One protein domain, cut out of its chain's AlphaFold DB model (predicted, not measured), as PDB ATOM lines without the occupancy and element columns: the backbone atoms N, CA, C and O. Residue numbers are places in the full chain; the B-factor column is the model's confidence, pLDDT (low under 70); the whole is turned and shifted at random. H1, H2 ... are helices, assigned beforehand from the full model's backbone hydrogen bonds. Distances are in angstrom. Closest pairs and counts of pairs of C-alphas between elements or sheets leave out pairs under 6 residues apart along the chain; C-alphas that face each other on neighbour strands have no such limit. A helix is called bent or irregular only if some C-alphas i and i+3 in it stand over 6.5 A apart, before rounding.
ATOM      1  N   MET A 242     259.544  99.271 247.935       47.50
ATOM      2  CA  MET A 242     259.166 100.456 248.706       47.50
ATOM      3  C   MET A 242     258.633 101.533 247.748       47.50
ATOM      4  O   MET A 242     259.377 102.011 246.891       47.50
ATOM      5  N   ASP A 243     257.347 101.896 247.870       53.28
ATOM      6  CA  ASP A 243     256.734 102.942 247.036       53.28
ATOM      7  C   ASP A 243     257.560 104.227 247.172       53.28
ATOM      8  O   ASP A 243     257.813 104.703 248.280       53.28
ATOM      9  N   ILE A 244     257.954 104.811 246.042       54.22
ATOM     10  CA  ILE A 244     258.708 106.065 245.997       54.22
ATOM     11  C   ILE A 244     257.941 107.176 246.736       54.22
ATOM     12  O   ILE A 244     258.566 108.024 247.356       54.22
ATOM     13  N   LYS A 245     256.601 107.145 246.774       55.34
ATOM     14  CA  LYS A 245     255.787 108.077 247.583       55.34
ATOM     15  C   LYS A 245     255.883 107.821 249.089       55.34
ATOM     16  O   LYS A 245     255.749 108.762 249.865       55.34
ATOM     17  N   ALA A 246     256.070 106.570 249.506       54.34
ATOM     18  CA  ALA A 246     256.299 106.228 250.907       54.34
ATOM     19  C   ALA A 246     257.726 106.605 251.325       54.34
ATOM     20  O   ALA A 246     257.906 107.145 252.409       54.34
ATOM     21  N   TRP A 247     258.716 106.406 250.446       57.25
ATOM     22  CA  TRP A 247     260.091 106.840 250.698       57.25
ATOM     23  C   TRP A 247     260.266 108.363 250.685       57.25
ATOM     24  O   TRP A 247     260.978 108.897 251.527       57.25
ATOM     25  N   LEU A 248     259.606 109.087 249.778       54.56
ATOM     26  CA  LEU A 248     259.649 110.551 249.806       54.56
ATOM     27  C   LEU A 248     259.150 111.056 251.167       54.56
ATOM     28  O   LEU A 248     259.859 111.811 251.815       54.56
ATOM     29  N   LYS A 249     258.048 110.509 251.694       53.62
ATOM     30  CA  LYS A 249     257.568 110.788 253.061       53.62
ATOM     31  C   LYS A 249     258.513 110.367 254.204       53.62
ATOM     32  O   LYS A 249     258.243 110.733 255.344       53.62
ATOM     33  N   THR A 250     259.579 109.602 253.946       47.22
ATOM     34  CA  THR A 250     260.622 109.291 254.946       47.22
ATOM     35  C   THR A 250     261.920 110.080 254.767       47.22
ATOM     36  O   THR A 250     262.749 110.057 255.675       47.22
ATOM     37  N   LEU A 251     262.085 110.859 253.689       52.19
ATOM     38  CA  LEU A 251     262.971 112.025 253.745       52.19
ATOM     39  C   LEU A 251     262.370 113.035 254.733       52.19
ATOM     40  O   LEU A 251     261.173 113.317 254.674       52.19
ATOM     41  N   GLN A 252     263.201 113.602 255.613       49.84
ATOM     42  CA  GLN A 252     262.786 114.583 256.632       49.84
ATOM     43  C   GLN A 252     261.921 115.714 256.040       49.84
ATOM     44  O   GLN A 252     260.898 116.093 256.606       49.84
ATOM     45  N   TYR A 253     262.273 116.149 254.833       50.53
ATOM     46  CA  TYR A 253     261.708 117.301 254.134       50.53
ATOM     47  C   TYR A 253     260.248 117.124 253.671       50.53
ATOM     48  O   TYR A 253     259.605 118.107 253.323       50.53
ATOM     49  N   PHE A 254     259.698 115.901 253.678       48.41
ATOM     50  CA  PHE A 254     258.305 115.629 253.276       48.41
ATOM     51  C   PHE A 254     257.475 114.960 254.388       48.41
ATOM     52  O   PHE A 254     256.503 114.255 254.110       48.41
ATOM     53  N   GLN A 255     257.840 115.194 255.655       43.28
ATOM     54  CA  GLN A 255     256.996 114.842 256.809       43.28
ATOM     55  C   GLN A 255     255.816 115.815 257.012       43.28
ATOM     56  O   GLN A 255     254.887 115.507 257.758       43.28
ATOM     57  N   GLY A 256     255.809 116.958 256.314       41.69
ATOM     58  CA  GLY A 256     254.620 117.806 256.187       41.69
ATOM     59  C   GLY A 256     253.488 117.077 255.452       41.69
ATOM     60  O   GLY A 256     253.731 116.236 254.588       41.69
ATOM     61  N   VAL A 257     252.232 117.385 255.789       37.16
ATOM     62  CA  VAL A 257     251.053 116.772 255.152       37.16
ATOM     63  C   VAL A 257     250.902 117.347 253.730       37.16
ATOM     64  O   VAL A 257     250.462 118.487 253.601       37.16
ATOM     65  N   PRO A 258     251.233 116.603 252.652       40.69
ATOM     66  CA  PRO A 258     251.588 117.194 251.354       40.69
ATOM     67  C   PRO A 258     250.356 117.721 250.605       40.69
ATOM     68  O   PRO A 258     249.678 116.960 249.913       40.69
ATOM     69  N   VAL A 259     250.025 119.000 250.825       42.19
ATOM     70  CA  VAL A 259     248.761 119.677 250.455       42.19
ATOM     71  C   VAL A 259     247.552 118.736 250.569       42.19
ATOM     72  O   VAL A 259     246.743 118.550 249.657       42.19
ATOM     73  N   HIS A 260     247.469 118.055 251.712       43.94
ATOM     74  CA  HIS A 260     246.399 117.120 252.065       43.94
ATOM     75  C   HIS A 260     245.717 117.568 253.364       43.94
ATOM     76  O   HIS A 260     245.464 116.762 254.259       43.94
ATOM     77  N   HIS A 261     245.367 118.860 253.443       43.22
ATOM     78  CA  HIS A 261     244.272 119.294 254.314       43.22
ATOM     79  C   HIS A 261     243.076 118.358 254.057       43.22
ATOM     80  O   HIS A 261     242.686 118.224 252.891       43.22
ATOM     81  N   PRO A 262     242.473 117.725 255.082       46.72
ATOM     82  CA  PRO A 262     241.366 116.783 254.881       46.72
ATOM     83  C   PRO A 262     240.221 117.377 254.044       46.72
ATOM     84  O   PRO A 262     239.663 116.712 253.173       46.72
ATOM     85  N   PHE A 263     239.963 118.674 254.226       48.22
ATOM     86  CA  PHE A 263     238.979 119.473 253.493       48.22
ATOM     87  C   PHE A 263     239.238 119.575 251.973       48.22
ATOM     88  O   PHE A 263     238.292 119.689 251.196       48.22
ATOM     89  N   LEU A 264     240.495 119.481 251.519       52.19
ATOM     90  CA  LEU A 264     240.880 119.595 250.103       52.19
ATOM     91  C   LEU A 264     241.002 118.234 249.386       52.19
ATOM     92  O   LEU A 264     241.336 118.190 248.200       52.19
ATOM     93  N   GLN A 265     240.678 117.112 250.041       54.59
ATOM     94  CA  GLN A 265     240.749 115.783 249.416       54.59
ATOM     95  C   GLN A 265     239.856 115.668 248.162       54.59
ATOM     96  O   GLN A 265     240.232 115.006 247.191       54.59
ATOM     97  N   ASN A 266     238.719 116.373 248.146       54.38
ATOM     98  CA  ASN A 266     237.827 116.475 246.986       54.38
ATOM     99  C   ASN A 266     238.472 117.249 245.821       54.38
ATOM    100  O   ASN A 266     238.362 116.835 244.669       54.38
ATOM    101  N   VAL A 267     239.214 118.319 246.121       57.75
ATOM    102  CA  VAL A 267     239.921 119.162 245.139       57.75
ATOM    103  C   VAL A 267     241.052 118.374 244.465       57.75
ATOM    104  O   VAL A 267     241.186 118.373 243.242       57.75
ATOM    105  N   VAL A 268     241.802 117.583 245.242       56.19
ATOM    106  CA  VAL A 268     242.814 116.643 244.720       56.19
ATOM    107  C   VAL A 268     242.188 115.554 243.831       56.19
ATOM    108  O   VAL A 268     242.851 115.032 242.929       56.19
ATOM    109  N   GLN A 269     240.919 115.199 244.053       55.97
ATOM    110  CA  GLN A 269     240.188 114.240 243.224       55.97
ATOM    111  C   GLN A 269     239.667 114.877 241.920       55.97
ATOM    112  O   GLN A 269     239.810 114.261 240.864       55.97
ATOM    113  N   GLU A 270     239.169 116.118 241.958       55.19
ATOM    114  CA  GLU A 270     238.819 116.921 240.771       55.19
ATOM    115  C   GLU A 270     240.030 117.055 239.826       55.19
ATOM    116  O   GLU A 270     239.952 116.723 238.640       55.19
ATOM    117  N   MET A 271     241.199 117.409 240.372       56.31
ATOM    118  CA  MET A 271     242.458 117.533 239.622       56.31
ATOM    119  C   MET A 271     242.974 116.202 239.035       56.31
ATOM    120  O   MET A 271     243.820 116.182 238.141       56.31
ATOM    121  N   ARG A 272     242.474 115.048 239.500       56.28
ATOM    122  CA  ARG A 272     242.749 113.738 238.876       56.28
ATOM    123  C   ARG A 272     241.790 113.416 237.735       56.28
ATOM    124  O   ARG A 272     242.179 112.665 236.844       56.28
ATOM    125  N   GLN A 273     240.582 113.973 237.756       55.34
ATOM    126  CA  GLN A 273     239.551 113.771 236.736       55.34
ATOM    127  C   GLN A 273     239.751 114.715 235.537       55.34
ATOM    128  O   GLN A 273     239.675 114.270 234.396       55.34
ATOM    129  N   ASN A 274     240.118 115.978 235.777       55.34
ATOM    130  CA  ASN A 274     240.148 117.038 234.755       55.34
ATOM    131  C   ASN A 274     241.512 117.260 234.061       55.34
ATOM    132  O   ASN A 274     241.733 118.300 233.445       55.34
ATOM    133  N   ARG A 275     242.425 116.276 234.101       54.00
ATOM    134  CA  ARG A 275     243.841 116.354 233.647       54.00
ATOM    135  C   ARG A 275     244.107 116.699 232.166       54.00
ATOM    136  O   ARG A 275     245.255 116.632 231.735       54.00
ATOM    137  N   GLN A 276     243.081 116.990 231.374       53.91
ATOM    138  CA  GLN A 276     243.167 117.220 229.924       53.91
ATOM    139  C   GLN A 276     242.502 118.532 229.475       53.91
ATOM    140  O   GLN A 276     242.339 118.754 228.279       53.91
ATOM    141  N   LEU A 277     242.092 119.393 230.412       59.00
ATOM    142  CA  LEU A 277     241.441 120.666 230.099       59.00
ATOM    143  C   LEU A 277     242.462 121.810 230.046       59.00
ATOM    144  O   LEU A 277     243.398 121.860 230.842       59.00
ATOM    145  N   ASN A 278     242.271 122.733 229.103       69.62
ATOM    146  CA  ASN A 278     243.129 123.907 228.953       69.62
ATOM    147  C   ASN A 278     242.922 124.859 230.138       69.62
ATOM    148  O   ASN A 278     241.839 125.420 230.294       69.62
ATOM    149  N   VAL A 279     243.970 125.055 230.936       81.31
ATOM    150  CA  VAL A 279     243.981 125.994 232.063       81.31
ATOM    151  C   VAL A 279     243.966 127.436 231.541       81.31
ATOM    152  O   VAL A 279     244.773 127.798 230.684       81.31
ATOM    153  N   GLN A 280     243.047 128.258 232.047       86.19
ATOM    154  CA  GLN A 280     242.849 129.656 231.643       86.19
ATOM    155  C   GLN A 280     242.717 130.569 232.874       86.19
ATOM    156  O   GLN A 280     242.320 130.098 233.941       86.19
ATOM    157  N   PRO A 281     243.038 131.872 232.776       86.94
ATOM    158  CA  PRO A 281     242.727 132.805 233.854       86.94
ATOM    159  C   PRO A 281     241.205 132.895 234.059       86.94
ATOM    160  O   PRO A 281     240.429 132.688 233.123       86.94
ATOM    161  N   ILE A 282     240.760 133.221 235.278       89.69
ATOM    162  CA  ILE A 282     239.340 133.486 235.569       89.69
ATOM    163  C   ILE A 282     238.797 134.529 234.560       89.69
ATOM    164  O   ILE A 282     239.453 135.548 234.336       89.69
ATOM    165  N   PRO A 283     237.616 134.328 233.938       90.25
ATOM    166  CA  PRO A 283     237.123 135.230 232.896       90.25
ATOM    167  C   PRO A 283     236.948 136.671 233.387       90.25
ATOM    168  O   PRO A 283     236.426 136.897 234.479       90.25
ATOM    169  N   HIS A 284     237.294 137.652 232.548       89.19
ATOM    170  CA  HIS A 284     237.341 139.076 232.914       89.19
ATOM    171  C   HIS A 284     236.066 139.600 233.607       89.19
ATOM    172  O   HIS A 284     236.166 140.339 234.578       89.19
ATOM    173  N   ARG A 285     234.867 139.151 233.201       89.19
ATOM    174  CA  ARG A 285     233.599 139.525 233.866       89.19
ATOM    175  C   ARG A 285     233.536 139.117 235.348       89.19
ATOM    176  O   ARG A 285     232.927 139.830 236.131       89.19
ATOM    177  N   ARG A 286     234.132 137.979 235.722       90.56
ATOM    178  CA  ARG A 286     234.241 137.521 237.117       90.56
ATOM    179  C   ARG A 286     235.358 138.258 237.857       90.56
ATOM    180  O   ARG A 286     235.161 138.666 238.994       90.56
ATOM    181  N   LEU A 287     236.497 138.478 237.194       90.50
ATOM    182  CA  LEU A 287     237.593 139.271 237.759       90.50
ATOM    183  C   LEU A 287     237.187 140.717 238.046       90.50
ATOM    184  O   LEU A 287     237.618 141.250 239.053       90.50
ATOM    185  N   SER A 288     236.330 141.329 237.226       90.06
ATOM    186  CA  SER A 288     235.806 142.675 237.483       90.06
ATOM    187  C   SER A 288     235.079 142.764 238.828       90.06
ATOM    188  O   SER A 288     235.234 143.760 239.515       90.06
ATOM    189  N   THR A 289     234.330 141.729 239.226       92.94
ATOM    190  CA  THR A 289     233.668 141.686 240.540       92.94
ATOM    191  C   THR A 289     234.686 141.569 241.676       92.94
ATOM    192  O   THR A 289     234.574 142.294 242.655       92.94
ATOM    193  N   VAL A 290     235.704 140.714 241.519       93.31
ATOM    194  CA  VAL A 290     236.796 140.548 242.500       93.31
ATOM    195  C   VAL A 290     237.648 141.818 242.625       93.31
ATOM    196  O   VAL A 290     238.080 142.165 243.717       93.31
ATOM    197  N   LEU A 291     237.889 142.530 241.520       91.44
ATOM    198  CA  LEU A 291     238.617 143.799 241.520       91.44
ATOM    199  C   LEU A 291     237.826 144.884 242.250       91.44
ATOM    200  O   LEU A 291     238.393 145.524 243.126       91.44
ATOM    201  N   SER A 292     236.522 145.024 241.993       93.00
ATOM    202  CA  SER A 292     235.689 145.973 242.743       93.00
ATOM    203  C   SER A 292     235.654 145.663 244.245       93.00
ATOM    204  O   SER A 292     235.742 146.588 245.041       93.00
ATOM    205  N   THR A 293     235.621 144.391 244.668       93.19
ATOM    206  CA  THR A 293     235.697 144.071 246.108       93.19
ATOM    207  C   THR A 293     237.078 144.318 246.723       93.19
ATOM    208  O   THR A 293     237.150 144.554 247.925       93.19
ATOM    209  N   ILE A 294     238.163 144.315 245.939       90.44
ATOM    210  CA  ILE A 294     239.495 144.755 246.396       90.44
ATOM    211  C   ILE A 294     239.551 146.290 246.483       90.44
ATOM    212  O   ILE A 294     240.029 146.825 247.477       90.44
ATOM    213  N   GLU A 295     239.024 147.000 245.481       90.81
ATOM    214  CA  GLU A 295     238.957 148.471 245.431       90.81
ATOM    215  C   GLU A 295     238.073 149.066 246.547       90.81
ATOM    216  O   GLU A 295     238.363 150.149 247.053       90.81
ATOM    217  N   GLU A 296     237.026 148.347 246.964       91.44
ATOM    218  CA  GLU A 296     236.142 148.694 248.088       91.44
ATOM    219  C   GLU A 296     236.656 148.191 249.460       91.44
ATOM    220  O   GLU A 296     235.966 148.350 250.468       91.44
ATOM    221  N   SER A 297     237.841 147.565 249.523       88.12
ATOM    222  CA  SER A 297     238.395 146.880 250.711       88.12
ATOM    223  C   SER A 297     237.475 145.808 251.329       88.12
ATOM    224  O   SER A 297     237.614 145.438 252.496       88.12
ATOM    225  N   PHE A 298     236.532 145.260 250.557       91.12
ATOM    226  CA  PHE A 298     235.633 144.192 250.990       91.12
ATOM    227  C   PHE A 298     236.310 142.819 250.843       91.12
ATOM    228  O   PHE A 298     236.014 142.004 249.958       91.12
ATOM    229  N   PHE A 299     237.272 142.564 251.731       90.38
ATOM    230  CA  PHE A 299     238.149 141.399 251.648       90.38
ATOM    231  C   PHE A 299     237.427 140.057 251.842       90.38
ATOM    232  O   PHE A 299     237.759 139.114 251.129       90.38
ATOM    233  N   GLN A 300     236.383 139.969 252.677       91.00
ATOM    234  CA  GLN A 300     235.584 138.736 252.789       91.00
ATOM    235  C   GLN A 300     234.949 138.354 251.444       91.00
ATOM    236  O   GLN A 300     235.182 137.256 250.949       91.00
ATOM    237  N   GLY A 301     234.234 139.277 250.786       90.69
ATOM    238  CA  GLY A 301     233.644 139.010 249.468       90.69
ATOM    239  C   GLY A 301     234.690 138.698 248.395       90.69
ATOM    240  O   GLY A 301     234.455 137.864 247.523       90.69
ATOM    241  N   THR A 302     235.878 139.305 248.494       93.44
ATOM    242  CA  THR A 302     237.030 138.970 247.642       93.44
ATOM    243  C   THR A 302     237.441 137.502 247.811       93.44
ATOM    244  O   THR A 302     237.643 136.806 246.813       93.44
ATOM    245  N   LEU A 303     237.534 137.011 249.053       93.75
ATOM    246  CA  LEU A 303     237.839 135.611 249.353       93.75
ATOM    247  C   LEU A 303     236.707 134.673 248.918       93.75
ATOM    248  O   LEU A 303     236.992 133.686 248.242       93.75
ATOM    249  N   ASP A 304     235.449 135.002 249.221       93.00
ATOM    250  CA  ASP A 304     234.270 134.205 248.858       93.00
ATOM    251  C   ASP A 304     234.187 134.001 247.334       93.00
ATOM    252  O   ASP A 304     234.121 132.869 246.843       93.00
ATOM    253  N   PHE A 305     234.278 135.089 246.555       93.69
ATOM    254  CA  PHE A 305     234.253 135.021 245.093       93.69
ATOM    255  C   PHE A 305     235.442 134.239 244.529       93.69
ATOM    256  O   PHE A 305     235.274 133.473 243.578       93.69
ATOM    257  N   LEU A 306     236.646 134.377 245.092       93.75
ATOM    258  CA  LEU A 306     237.801 133.600 244.640       93.75
ATOM    259  C   LEU A 306     237.697 132.119 245.022       93.75
ATOM    260  O   LEU A 306     238.055 131.257 244.213       93.75
ATOM    261  N   MET A 307     237.143 131.801 246.190       91.88
ATOM    262  CA  MET A 307     236.862 130.428 246.599       91.88
ATOM    263  C   MET A 307     235.846 129.757 245.670       91.88
ATOM    264  O   MET A 307     236.050 128.592 245.327       91.88
ATOM    265  N   ASP A 308     234.848 130.478 245.158       91.81
ATOM    266  CA  ASP A 308     233.921 129.975 244.132       91.81
ATOM    267  C   ASP A 308     234.530 129.915 242.716       91.81
ATOM    268  O   ASP A 308     234.210 129.024 241.922       91.81
ATOM    269  N   TYR A 309     235.388 130.873 242.345       92.06
ATOM    270  CA  TYR A 309     235.857 131.017 240.960       92.06
ATOM    271  C   TYR A 309     237.109 130.196 240.631       92.06
ATOM    272  O   TYR A 309     237.306 129.862 239.459       92.06
ATOM    273  N   VAL A 310     237.934 129.847 241.623       90.69
ATOM    274  CA  VAL A 310     239.114 128.988 241.442       90.69
ATOM    275  C   VAL A 310     238.691 127.518 241.328       90.69
ATOM    276  O   VAL A 310     238.113 126.942 242.251       90.69
ATOM    277  N   SER A 311     239.026 126.885 240.200       88.88
ATOM    278  CA  SER A 311     238.757 125.464 239.911       88.88
ATOM    279  C   SER A 311     239.875 124.856 239.064       88.88
ATOM    280  O   SER A 311     240.757 125.579 238.607       88.88
ATOM    281  N   SER A 312     239.847 123.548 238.790       83.00
ATOM    282  CA  SER A 312     240.859 122.875 237.942       83.00
ATOM    283  C   SER A 312     241.029 123.450 236.526       83.00
ATOM    284  O   SER A 312     242.013 123.138 235.862       83.00
ATOM    285  N   GLN A 313     240.108 124.299 236.057       85.38
ATOM    286  CA  GLN A 313     240.195 124.984 234.760       85.38
ATOM    287  C   GLN A 313     240.618 126.456 234.878       85.38
ATOM    288  O   GLN A 313     241.200 126.989 233.937       85.38
ATOM    289  N   HIS A 314     240.325 127.110 236.009       88.69
ATOM    290  CA  HIS A 314     240.438 128.562 236.160       88.69
ATOM    291  C   HIS A 314     241.351 128.955 237.323       88.69
ATOM    292  O   HIS A 314     241.113 128.546 238.463       88.69
ATOM    293  N   TYR A 315     242.361 129.781 237.038       89.44
ATOM    294  CA  TYR A 315     243.305 130.315 238.028       89.44
ATOM    295  C   TYR A 315     243.186 131.847 238.168       89.44
ATOM    296  O   TYR A 315     242.812 132.525 237.205       89.44
ATOM    297  N   PRO A 316     243.485 132.422 239.346       90.06
ATOM    298  CA  PRO A 316     243.486 133.869 239.526       90.06
ATOM    299  C   PRO A 316     244.782 134.485 238.964       90.06
ATOM    300  O   PRO A 316     245.851 133.899 239.144       90.06
ATOM    301  N   PRO A 317     244.729 135.657 238.303       89.56
ATOM    302  CA  PRO A 317     245.924 136.376 237.868       89.56
ATOM    303  C   PRO A 317     246.885 136.691 239.019       89.56
ATOM    304  O   PRO A 317     246.480 136.812 240.179       89.56
ATOM    305  N   LYS A 318     248.163 136.877 238.679       86.44
ATOM    306  CA  LYS A 318     249.246 137.153 239.636       86.44
ATOM    307  C   LYS A 318     248.958 138.390 240.492       86.44
ATOM    308  O   LYS A 318     249.313 138.422 241.665       86.44
ATOM    309  N   GLU A 319     248.310 139.388 239.911       88.31
ATOM    310  CA  GLU A 319     247.943 140.659 240.535       88.31
ATOM    311  C   GLU A 319     246.974 140.406 241.698       88.31
ATOM    312  O   GLU A 319     247.229 140.830 242.821       88.31
ATOM    313  N   ILE A 320     245.942 139.589 241.461       90.62
ATOM    314  CA  ILE A 320     244.963 139.180 242.476       90.62
ATOM    315  C   ILE A 320     245.628 138.351 243.583       90.62
ATOM    316  O   ILE A 320     245.383 138.595 244.759       90.62
ATOM    317  N   ILE A 321     246.508 137.405 243.228       90.12
ATOM    318  CA  ILE A 321     247.280 136.627 244.217       90.12
ATOM    319  C   ILE A 321     248.162 137.558 245.065       90.12
ATOM    320  O   ILE A 321     248.279 137.370 246.273       90.12
ATOM    321  N   THR A 322     248.753 138.587 244.449       89.56
ATOM    322  CA  THR A 322     249.588 139.575 245.142       89.56
ATOM    323  C   THR A 322     248.768 140.372 246.157       89.56
ATOM    324  O   THR A 322     249.241 140.538 247.279       89.56
ATOM    325  N   SER A 323     247.542 140.784 245.817       90.62
ATOM    326  CA  SER A 323     246.627 141.441 246.762       90.62
ATOM    327  C   SER A 323     246.131 140.514 247.873       90.62
ATOM    328  O   SER A 323     246.173 140.891 249.038       90.62
ATOM    329  N   VAL A 324     245.761 139.261 247.578       92.31
ATOM    330  CA  VAL A 324     245.395 138.288 248.633       92.31
ATOM    331  C   VAL A 324     246.545 138.098 249.636       92.31
ATOM    332  O   VAL A 324     246.305 138.011 250.837       92.31
ATOM    333  N   VAL A 325     247.799 138.092 249.170       91.81
ATOM    334  CA  VAL A 325     248.975 138.003 250.051       91.81
ATOM    335  C   VAL A 325     249.244 139.310 250.808       91.81
ATOM    336  O   VAL A 325     249.465 139.262 252.014       91.81
ATOM    337  N   LYS A 326     249.271 140.468 250.138       90.50
ATOM    338  CA  LYS A 326     249.727 141.734 250.747       90.50
ATOM    339  C   LYS A 326     248.632 142.467 251.519       90.50
ATOM    340  O   LYS A 326     248.919 143.015 252.576       90.50
ATOM    341  N   ASP A 327     247.401 142.420 251.027       89.56
ATOM    342  CA  ASP A 327     246.301 143.258 251.507       89.56
ATOM    343  C   ASP A 327     245.391 142.497 252.494       89.56
ATOM    344  O   ASP A 327     244.812 143.118 253.384       89.56
ATOM    345  N   ILE A 328     245.315 141.154 252.395       91.31
ATOM    346  CA  ILE A 328     244.445 140.288 253.230       91.31
ATOM    347  C   ILE A 328     245.234 139.377 254.192       91.31
ATOM    348  O   ILE A 328     244.925 139.299 255.381       91.31
ATOM    349  N   LEU A 329     246.255 138.660 253.704       91.06
ATOM    350  CA  LEU A 329     247.052 137.761 254.551       91.06
ATOM    351  C   LEU A 329     248.046 138.538 255.432       91.06
ATOM    352  O   LEU A 329     248.233 138.194 256.595       91.06
ATOM    353  N   LEU A 330     248.662 139.590 254.889       89.88
ATOM    354  CA  LEU A 330     249.616 140.466 255.580       89.88
ATOM    355  C   LEU A 330     248.991 141.814 256.001       89.88
ATOM    356  O   LEU A 330     249.693 142.814 256.143       89.88
ATOM    357  N   SER A 331     247.678 141.857 256.247       86.88
ATOM    358  CA  SER A 331     247.036 143.017 256.883       86.88
ATOM    359  C   SER A 331     247.583 143.225 258.301       86.88
ATOM    360  O   SER A 331     247.826 142.258 259.026       86.88
ATOM    361  N   ARG A 332     247.744 144.488 258.716       81.12
ATOM    362  CA  ARG A 332     248.232 144.864 260.061       81.12
ATOM    363  C   ARG A 332     247.132 144.959 261.126       81.12
ATOM    364  O   ARG A 332     247.434 145.162 262.295       81.12
ATOM    365  N   GLU A 333     245.871 144.830 260.731       77.31
ATOM    366  CA  GLU A 333     244.723 144.859 261.642       77.31
ATOM    367  C   GLU A 333     244.671 143.568 262.478       77.31
ATOM    368  O   GLU A 333     244.948 142.478 261.975       77.31
ATOM    369  N   GLN A 334     244.364 143.690 263.774       65.38
ATOM    370  CA  GLN A 334     244.564 142.617 264.761       65.38
ATOM    371  C   GLN A 334     243.253 142.108 265.395       65.38
ATOM    372  O   GLN A 334     243.265 141.438 266.429       65.38
ATOM    373  N   ASP A 335     242.117 142.396 264.758       75.00
ATOM    374  CA  ASP A 335     240.799 141.939 265.200       75.00
ATOM    375  C   ASP A 335     240.591 140.434 264.968       75.00
ATOM    376  O   ASP A 335     241.128 139.833 264.036       75.00
ATOM    377  N   ASN A 336     239.731 139.813 265.784       73.00
ATOM    378  CA  ASN A 336     239.411 138.381 265.669       73.00
ATOM    379  C   ASN A 336     238.874 138.004 264.273       73.00
ATOM    380  O   ASN A 336     239.234 136.953 263.747       73.00
ATOM    381  N   VAL A 337     238.082 138.887 263.653       77.94
ATOM    382  CA  VAL A 337     237.549 138.708 262.288       77.94
ATOM    383  C   VAL A 337     238.673 138.745 261.243       77.94
ATOM    384  O   VAL A 337     238.656 137.967 260.290       77.94
ATOM    385  N   GLN A 338     239.710 139.570 261.447       82.31
ATOM    386  CA  GLN A 338     240.874 139.593 260.558       82.31
ATOM    387  C   GLN A 338     241.652 138.275 260.624       82.31
ATOM    388  O   GLN A 338     242.117 137.790 259.595       82.31
ATOM    389  N   GLN A 339     241.746 137.640 261.798       82.00
ATOM    390  CA  GLN A 339     242.381 136.322 261.914       82.00
ATOM    391  C   GLN A 339     241.606 135.217 261.177       82.00
ATOM    392  O   GLN A 339     242.205 134.234 260.741       82.00
ATOM    393  N   GLU A 340     240.283 135.331 261.061       85.88
ATOM    394  CA  GLU A 340     239.466 134.407 260.265       85.88
ATOM    395  C   GLU A 340     239.712 134.642 258.767       85.88
ATOM    396  O   GLU A 340     240.122 133.708 258.075       85.88
ATOM    397  N   MET A 341     239.661 135.894 258.295       88.56
ATOM    398  CA  MET A 341     240.007 136.236 256.905       88.56
ATOM    399  C   MET A 341     241.456 135.874 256.527       88.56
ATOM    400  O   MET A 341     241.703 135.432 255.408       88.56
ATOM    401  N   GLN A 342     242.426 135.981 257.442       90.44
ATOM    402  CA  GLN A 342     243.808 135.527 257.214       90.44
ATOM    403  C   GLN A 342     243.898 133.999 257.048       90.44
ATOM    404  O   GLN A 342     244.654 133.512 256.201       90.44
ATOM    405  N   ARG A 343     243.112 133.225 257.811       89.38
ATOM    406  CA  ARG A 343     243.021 131.761 257.650       89.38
ATOM    407  C   ARG A 343     242.354 131.393 256.327       89.38
ATOM    408  O   ARG A 343     242.869 130.519 255.633       89.38
ATOM    409  N   ASP A 344     241.293 132.090 255.932       90.88
ATOM    410  CA  ASP A 344     240.611 131.854 254.656       90.88
ATOM    411  C   ASP A 344     241.461 132.280 253.448       90.88
ATOM    412  O   ASP A 344     241.522 131.552 252.455       90.88
ATOM    413  N   ALA A 345     242.228 133.371 253.549       93.62
ATOM    414  CA  ALA A 345     243.236 133.752 252.557       93.62
ATOM    415  C   ALA A 345     244.318 132.669 252.401       93.62
ATOM    416  O   ALA A 345     244.659 132.284 251.280       93.62
ATOM    417  N   TYR A 346     244.816 132.110 253.508       91.88
ATOM    418  CA  TYR A 346     245.740 130.973 253.482       91.88
ATOM    419  C   TYR A 346     245.105 129.712 252.865       91.88
ATOM    420  O   TYR A 346     245.729 129.059 252.026       91.88
ATOM    421  N   LEU A 347     243.856 129.380 253.210       90.75
ATOM    422  CA  LEU A 347     243.133 128.236 252.639       90.75
ATOM    423  C   LEU A 347     242.868 128.405 251.135       90.75
ATOM    424  O   LEU A 347     242.997 127.437 250.380       90.75
ATOM    425  N   LEU A 348     242.576 129.625 250.677       92.50
ATOM    426  CA  LEU A 348     242.468 129.974 249.262       92.50
ATOM    427  C   LEU A 348     243.812 129.797 248.541       92.50
ATOM    428  O   LEU A 348     243.853 129.161 247.486       92.50
ATOM    429  N   LEU A 349     244.921 130.280 249.110       91.94
ATOM    430  CA  LEU A 349     246.266 130.083 248.551       91.94
ATOM    431  C   LEU A 349     246.647 128.593 248.487       91.94
ATOM    432  O   LEU A 349     247.160 128.136 247.465       91.94
ATOM    433  N   MET A 350     246.309 127.804 249.514       89.00
ATOM    434  CA  MET A 350     246.444 126.339 249.503       89.00
ATOM    435  C   MET A 350     245.575 125.676 248.424       89.00
ATOM    436  O   MET A 350     246.041 124.767 247.735       89.00
ATOM    437  N   LYS A 351     244.330 126.131 248.221       88.31
ATOM    438  CA  LYS A 351     243.445 125.641 247.151       88.31
ATOM    439  C   LYS A 351     244.010 125.964 245.761       88.31
ATOM    440  O   LYS A 351     243.991 125.096 244.888       88.31
ATOM    441  N   ILE A 352     244.526 127.179 245.558       89.31
ATOM    442  CA  ILE A 352     245.181 127.599 244.309       89.31
ATOM    443  C   ILE A 352     246.401 126.712 244.045       89.31
ATOM    444  O   ILE A 352     246.486 126.123 242.971       89.31
ATOM    445  N   GLN A 353     247.285 126.535 245.030       86.81
ATOM    446  CA  GLN A 353     248.484 125.697 244.927       86.81
ATOM    447  C   GLN A 353     248.154 124.213 244.660       86.81
ATOM    448  O   GLN A 353     248.844 123.560 243.878       86.81
ATOM    449  N   ALA A 354     247.070 123.677 245.236       84.19
ATOM    450  CA  ALA A 354     246.617 122.302 244.991       84.19
ATOM    451  C   ALA A 354     246.102 122.065 243.556       84.19
ATOM    452  O   ALA A 354     246.240 120.960 243.020       84.19
ATOM    453  N   LEU A 355     245.472 123.078 242.951       84.62
ATOM    454  CA  LEU A 355     244.873 123.010 241.613       84.62
ATOM    455  C   LEU A 355     245.852 123.406 240.504       84.62
ATOM    456  O   LEU A 355     245.914 122.740 239.472       84.62
ATOM    457  N   HIS A 356     246.637 124.455 240.744       84.62
ATOM    458  CA  HIS A 356     247.554 125.089 239.797       84.62
ATOM    459  C   HIS A 356     248.956 125.209 240.421       84.62
ATOM    460  O   HIS A 356     249.387 126.320 240.736       84.62
ATOM    461  N   PRO A 357     249.685 124.092 240.634       83.81
ATOM    462  CA  PRO A 357     250.907 124.109 241.432       83.81
ATOM    463  C   PRO A 357     251.976 125.010 240.823       83.81
ATOM    464  O   PRO A 357     252.344 124.836 239.649       83.81
ATOM    465  N   ALA A 358     252.511 125.909 241.650       82.75
ATOM    466  CA  ALA A 358     253.497 126.906 241.271       82.75
ATOM    467  C   ALA A 358     254.686 126.331 240.476       82.75
ATOM    468  O   ALA A 358     255.038 125.143 240.534       82.75
ATOM    469  N   ASN A 359     255.278 127.199 239.665       77.75
ATOM    470  CA  ASN A 359     256.528 126.985 238.948       77.75
ATOM    471  C   ASN A 359     257.150 128.357 238.625       77.75
ATOM    472  O   ASN A 359     256.485 129.386 238.767       77.75
ATOM    473  N   ALA A 360     258.408 128.363 238.187       71.06
ATOM    474  CA  ALA A 360     259.167 129.589 237.933       71.06
ATOM    475  C   ALA A 360     258.542 130.524 236.873       71.06
ATOM    476  O   ALA A 360     258.816 131.721 236.901       71.06
ATOM    477  N   ASP A 361     257.689 130.004 235.981       68.25
ATOM    478  CA  ASP A 361     257.020 130.790 234.940       68.25
ATOM    479  C   ASP A 361     255.676 131.391 235.417       68.25
ATOM    480  O   ASP A 361     255.198 132.362 234.833       68.25
ATOM    481  N   THR A 362     255.052 130.849 236.480       68.06
ATOM    482  CA  THR A 362     253.742 131.317 236.990       68.06
ATOM    483  C   THR A 362     253.810 132.138 238.276       68.06
ATOM    484  O   THR A 362     252.944 132.986 238.490       68.06
ATOM    485  N   VAL A 363     254.815 131.924 239.133       67.31
ATOM    486  CA  VAL A 363     254.976 132.656 240.400       67.31
ATOM    487  C   VAL A 363     256.344 133.327 240.439       67.31
ATOM    488  O   VAL A 363     257.371 132.678 240.624       67.31
ATOM    489  N   VAL A 364     256.353 134.658 240.314       66.44
ATOM    490  CA  VAL A 364     257.557 135.463 240.571       66.44
ATOM    491  C   VAL A 364     257.768 135.531 242.078       66.44
ATOM    492  O   VAL A 364     256.985 136.168 242.781       66.44
ATOM    493  N   TRP A 365     258.817 134.871 242.563       80.12
ATOM    494  CA  TRP A 365     259.102 134.776 243.988       80.12
ATOM    495  C   TRP A 365     259.603 136.103 244.582       80.12
ATOM    496  O   TRP A 365     260.736 136.518 244.334       80.12
ATOM    497  N   ASP A 366     258.773 136.766 245.391       86.38
ATOM    498  CA  ASP A 366     259.106 138.041 246.037       86.38
ATOM    499  C   ASP A 366     259.918 137.808 247.329       86.38
ATOM    500  O   ASP A 366     259.405 137.882 248.446       86.38
ATOM    501  N   TRP A 367     261.219 137.517 247.186       91.75
ATOM    502  CA  TRP A 367     262.123 137.385 248.342       91.75
ATOM    503  C   TRP A 367     262.222 138.686 249.160       91.75
ATOM    504  O   TRP A 367     262.458 138.644 250.365       91.75
ATOM    505  N   LYS A 368     261.993 139.852 248.537       91.94
ATOM    506  CA  LYS A 368     261.978 141.138 249.246       91.94
ATOM    507  C   LYS A 368     260.776 141.238 250.190       91.94
ATOM    508  O   LYS A 368     260.941 141.743 251.295       91.94
ATOM    509  N   LEU A 369     259.606 140.733 249.790       91.56
ATOM    510  CA  LEU A 369     258.449 140.601 250.678       91.56
ATOM    511  C   LEU A 369     258.738 139.649 251.843       91.56
ATOM    512  O   LEU A 369     258.449 140.003 252.981       91.56
ATOM    513  N   LEU A 370     259.339 138.481 251.579       93.06
ATOM    514  CA  LEU A 370     259.703 137.547 252.650       93.06
ATOM    515  C   LEU A 370     260.661 138.192 253.653       93.06
ATOM    516  O   LEU A 370     260.398 138.148 254.849       93.06
ATOM    517  N   ARG A 371     261.718 138.854 253.166       92.81
ATOM    518  CA  ARG A 371     262.628 139.630 254.011       92.81
ATOM    519  C   ARG A 371     261.872 140.649 254.861       92.81
ATOM    520  O   ARG A 371     262.055 140.667 256.067       92.81
ATOM    521  N   MET A 372     261.033 141.477 254.236       90.88
ATOM    522  CA  MET A 372     260.287 142.539 254.917       90.88
ATOM    523  C   MET A 372     259.450 141.989 256.079       90.88
ATOM    524  O   MET A 372     259.506 142.544 257.165       90.88
ATOM    525  N   VAL A 373     258.740 140.875 255.875       88.88
ATOM    526  CA  VAL A 373     257.967 140.221 256.943       88.88
ATOM    527  C   VAL A 373     258.890 139.687 258.050       88.88
ATOM    528  O   VAL A 373     258.639 139.944 259.219       88.88
ATOM    529  N   MET A 374     259.995 139.019 257.696       89.44
ATOM    530  CA  MET A 374     260.932 138.408 258.656       89.44
ATOM    531  C   MET A 374     261.864 139.402 259.388       89.44
ATOM    532  O   MET A 374     262.528 139.017 260.357       89.44
ATOM    533  N   GLU A 375     261.969 140.650 258.924       86.56
ATOM    534  CA  GLU A 375     262.818 141.711 259.496       86.56
ATOM    535  C   GLU A 375     262.016 142.837 260.192       86.56
ATOM    536  O   GLU A 375     262.627 143.700 260.822       86.56
ATOM    537  N   GLU A 376     260.678 142.831 260.129       81.81
ATOM    538  CA  GLU A 376     259.817 143.795 260.839       81.81
ATOM    539  C   GLU A 376     259.936 143.635 262.376       81.81
ATOM    540  O   GLU A 376     260.126 142.534 262.903       81.81
ATOM    541  N   GLU A 377     259.836 144.741 263.122       68.44
ATOM    542  CA  GLU A 377     259.954 144.736 264.589       68.44
ATOM    543  C   GLU A 377     258.736 144.082 265.270       68.44
ATOM    544  O   GLU A 377     257.616 144.156 264.766       68.44
ATOM    545  N   GLU A 378     258.933 143.473 266.450       65.06
ATOM    546  CA  GLU A 378     257.903 142.661 267.133       65.06
ATOM    547  C   GLU A 378     256.591 143.423 267.424       65.06
ATOM    548  O   GLU A 378     255.526 142.812 267.420       65.06
ATOM    549  N   GLU A 379     256.647 144.748 267.605       59.00
ATOM    550  CA  GLU A 379     255.481 145.624 267.826       59.00
ATOM    551  C   GLU A 379     254.678 145.918 266.538       59.00
ATOM    552  O   GLU A 379     253.493 146.230 266.602       59.00
ATOM    553  N   ASN A 380     255.292 145.773 265.357       65.44
ATOM    554  CA  ASN A 380     254.657 145.953 264.042       65.44
ATOM    555  C   ASN A 380     254.397 144.618 263.315       65.44
ATOM    556  O   ASN A 380     254.049 144.604 262.130       65.44
ATOM    557  N   LYS A 381     254.594 143.491 264.009       75.94
ATOM    558  CA  LYS A 381     254.655 142.160 263.410       75.94
ATOM    559  C   LYS A 381     253.317 141.727 262.801       75.94
ATOM    560  O   LYS A 381     252.277 141.755 263.455       75.94
ATOM    561  N   PHE A 382     253.355 141.273 261.549       80.19
ATOM    562  CA  PHE A 382     252.170 140.857 260.795       80.19
ATOM    563  C   PHE A 382     251.475 139.642 261.446       80.19
ATOM    564  O   PHE A 382     252.088 138.573 261.505       80.19
ATOM    565  N   PRO A 383     250.193 139.726 261.868       81.75
ATOM    566  CA  PRO A 383     249.500 138.600 262.511       81.75
ATOM    567  C   PRO A 383     249.411 137.343 261.628       81.75
ATOM    568  O   PRO A 383     249.467 136.221 262.129       81.75
ATOM    569  N   GLY A 384     249.345 137.528 260.304       84.31
ATOM    570  CA  GLY A 384     249.373 136.451 259.317       84.31
ATOM    571  C   GLY A 384     250.765 135.935 258.928       84.31
ATOM    572  O   GLY A 384     250.837 135.045 258.079       84.31
ATOM    573  N   GLU A 385     251.869 136.418 259.525       88.56
ATOM    574  CA  GLU A 385     253.225 135.912 259.235       88.56
ATOM    575  C   GLU A 385     253.324 134.380 259.308       88.56
ATOM    576  O   GLU A 385     253.842 133.803 258.352       88.56
ATOM    577  N   PRO A 386     252.829 133.678 260.353       87.94
ATOM    578  CA  PRO A 386     252.978 132.224 260.432       87.94
ATOM    579  C   PRO A 386     252.308 131.502 259.259       87.94
ATOM    580  O   PRO A 386     252.814 130.491 258.778       87.94
ATOM    581  N   LEU A 387     251.187 132.041 258.768       90.19
ATOM    582  CA  LEU A 387     250.446 131.508 257.626       90.19
ATOM    583  C   LEU A 387     251.148 131.833 256.301       90.19
ATOM    584  O   LEU A 387     251.226 130.973 255.424       90.19
ATOM    585  N   PHE A 388     251.715 133.033 256.165       92.31
ATOM    586  CA  PHE A 388     252.536 133.404 255.014       92.31
ATOM    587  C   PHE A 388     253.818 132.565 254.942       92.31
ATOM    588  O   PHE A 388     254.093 131.966 253.906       92.31
ATOM    589  N   LEU A 389     254.556 132.421 256.045       91.62
ATOM    590  CA  LEU A 389     255.762 131.596 256.135       91.62
ATOM    591  C   LEU A 389     255.453 130.101 255.902       91.62
ATOM    592  O   LEU A 389     256.222 129.406 255.235       91.62
ATOM    593  N   GLN A 390     254.289 129.613 256.349       90.06
ATOM    594  CA  GLN A 390     253.808 128.261 256.040       90.06
ATOM    595  C   GLN A 390     253.434 128.087 254.553       90.06
ATOM    596  O   GLN A 390     253.779 127.070 253.949       90.06
ATOM    597  N   TYR A 391     252.769 129.072 253.936       90.38
ATOM    598  CA  TYR A 391     252.501 129.092 252.490       90.38
ATOM    599  C   TYR A 391     253.806 129.100 251.681       90.38
ATOM    600  O   TYR A 391     253.929 128.376 250.689       90.38
ATOM    601  N   VAL A 392     254.800 129.860 252.148       92.06
ATOM    602  CA  VAL A 392     256.137 129.950 251.560       92.06
ATOM    603  C   VAL A 392     256.814 128.587 251.510       92.06
ATOM    604  O   VAL A 392     257.162 128.127 250.421       92.06
ATOM    605  N   ILE A 393     256.957 127.903 252.648       91.50
ATOM    606  CA  ILE A 393     257.642 126.607 252.654       91.50
ATOM    607  C   ILE A 393     256.860 125.529 251.909       91.50
ATOM    608  O   ILE A 393     257.473 124.778 251.160       91.50
ATOM    609  N   GLN A 394     255.526 125.489 252.015       88.81
ATOM    610  CA  GLN A 394     254.729 124.508 251.273       88.81
ATOM    611  C   GLN A 394     254.908 124.679 249.756       88.81
ATOM    612  O   GLN A 394     255.098 123.698 249.042       88.81
ATOM    613  N   THR A 395     254.939 125.925 249.269       89.88
ATOM    614  CA  THR A 395     255.166 126.223 247.845       89.88
ATOM    615  C   THR A 395     256.541 125.741 247.370       89.88
ATOM    616  O   THR A 395     256.659 125.213 246.262       89.88
ATOM    617  N   LEU A 396     257.574 125.888 248.208       91.50
ATOM    618  CA  LEU A 396     258.938 125.437 247.920       91.50
ATOM    619  C   LEU A 396     259.085 123.907 248.027       91.50
ATOM    620  O   LEU A 396     259.749 123.312 247.182       91.50
ATOM    621  N   GLU A 397     258.439 123.263 249.004       89.69
ATOM    622  CA  GLU A 397     258.398 121.800 249.160       89.69
ATOM    623  C   GLU A 397     257.688 121.129 247.975       89.69
ATOM    624  O   GLU A 397     258.214 120.166 247.415       89.69
ATOM    625  N   ASP A 398     256.544 121.665 247.535       85.56
ATOM    626  CA  ASP A 398     255.780 121.146 246.393       85.56
ATOM    627  C   ASP A 398     256.554 121.269 245.069       85.56
ATOM    628  O   ASP A 398     256.618 120.313 244.287       85.56
ATOM    629  N   ASP A 399     257.142 122.444 244.800       89.94
ATOM    630  CA  ASP A 399     257.999 122.693 243.634       89.94
ATOM    631  C   ASP A 399     259.208 121.752 243.639       89.94
ATOM    632  O   ASP A 399     259.474 121.076 242.641       89.94
ATOM    633  N   PHE A 400     259.893 121.644 244.778       89.56
ATOM    634  CA  PHE A 400     261.045 120.773 244.934       89.56
ATOM    635  C   PHE A 400     260.677 119.295 244.725       89.56
ATOM    636  O   PHE A 400     261.345 118.613 243.948       89.56
ATOM    637  N   GLU A 401     259.583 118.791 245.313       85.56
ATOM    638  CA  GLU A 401     259.149 117.397 245.138       85.56
ATOM    639  C   GLU A 401     258.795 117.090 243.669       85.56
ATOM    640  O   GLU A 401     259.241 116.089 243.094       85.56
ATOM    641  N   LYS A 402     258.017 117.978 243.038       84.88
ATOM    642  CA  LYS A 402     257.584 117.911 241.632       84.88
ATOM    643  C   LYS A 402     258.783 117.908 240.682       84.88
ATOM    644  O   LYS A 402     258.867 117.052 239.796       84.88
ATOM    645  N   MET A 403     259.730 118.818 240.888       88.25
ATOM    646  CA  MET A 403     260.871 119.022 239.995       88.25
ATOM    647  C   MET A 403     262.015 118.032 240.264       88.25
ATOM    648  O   MET A 403     262.715 117.659 239.319       88.25
ATOM    649  N   ALA A 404     262.157 117.504 241.486       86.31
ATOM    650  CA  ALA A 404     263.032 116.369 241.790       86.31
ATOM    651  C   ALA A 404     262.557 115.092 241.079       86.31
ATOM    652  O   ALA A 404     263.336 114.475 240.349       86.31
TER     653      ALA A 404
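Overview. This is residues 242 to 404 of the 685 residues of the protein "SUMO-interacting motif-containing protein 1" of Pogona vitticeps (central bearded dragon) (UniProt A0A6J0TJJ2). Two long helices, H6 and H8, run side by side; H6, in the middle, closes an up-and-down bundle of four helices with H3, H4 and H5. H2 packs near the last residues of H6, H7 sits near the first residue of H8, and H1 lies away from the rest. The printed part has 163 residues with eight named helices, H1 to H8 in chain order, and no named strand, class all helix. It is compact, with a radius of gyration of the C-alphas of 16.4 A and spans of 51 by 41 by 29 A.

Along the chain. H1 is residues 244 to 248, its first C-alpha at (258.708, 106.065, 245.997). H2, residues 262 to 273, is irregular: C-alphas 263 and 266 are 7.3 A apart. H3 is residues 284 to 295, H4 299 to 309, H5 318 to 329. H6, residues 336 to 355, is 29.1 A long. H7 is residues 367 to 375. H8, residues 385 to 404, is 28.0 A long and ends at C-alpha 404, (263.032, 116.369, 241.790).

Arrangement. The hub H6 touches H2, H4, H5 and H8. H5 and H6 form a hairpin, with the closest C-alphas, Leu 329 and Gln 342, 4.8 A apart. H3 and H4 form another, closest at Val 290 and Thr 302, 5.4 A. H6 and H8 run the same way at a shallow tilt of 7 degrees. H7 is close to H8 but not clearly touching. Every O i to N i+4 pair is within hydrogen-bond range in H1, H4, H6, H7 and H8; H2 has 6 of 8, H3 7 of 8, H5 6 of 8.

Size, cuts and confidence. The farthest C-alphas, Met 242 and Glu 296, are 53.5 A apart. The printed part has no cut. The links H1 to H2 and H6 to H7 are long. Residues 242 to 278 are among those with pLDDT under 70.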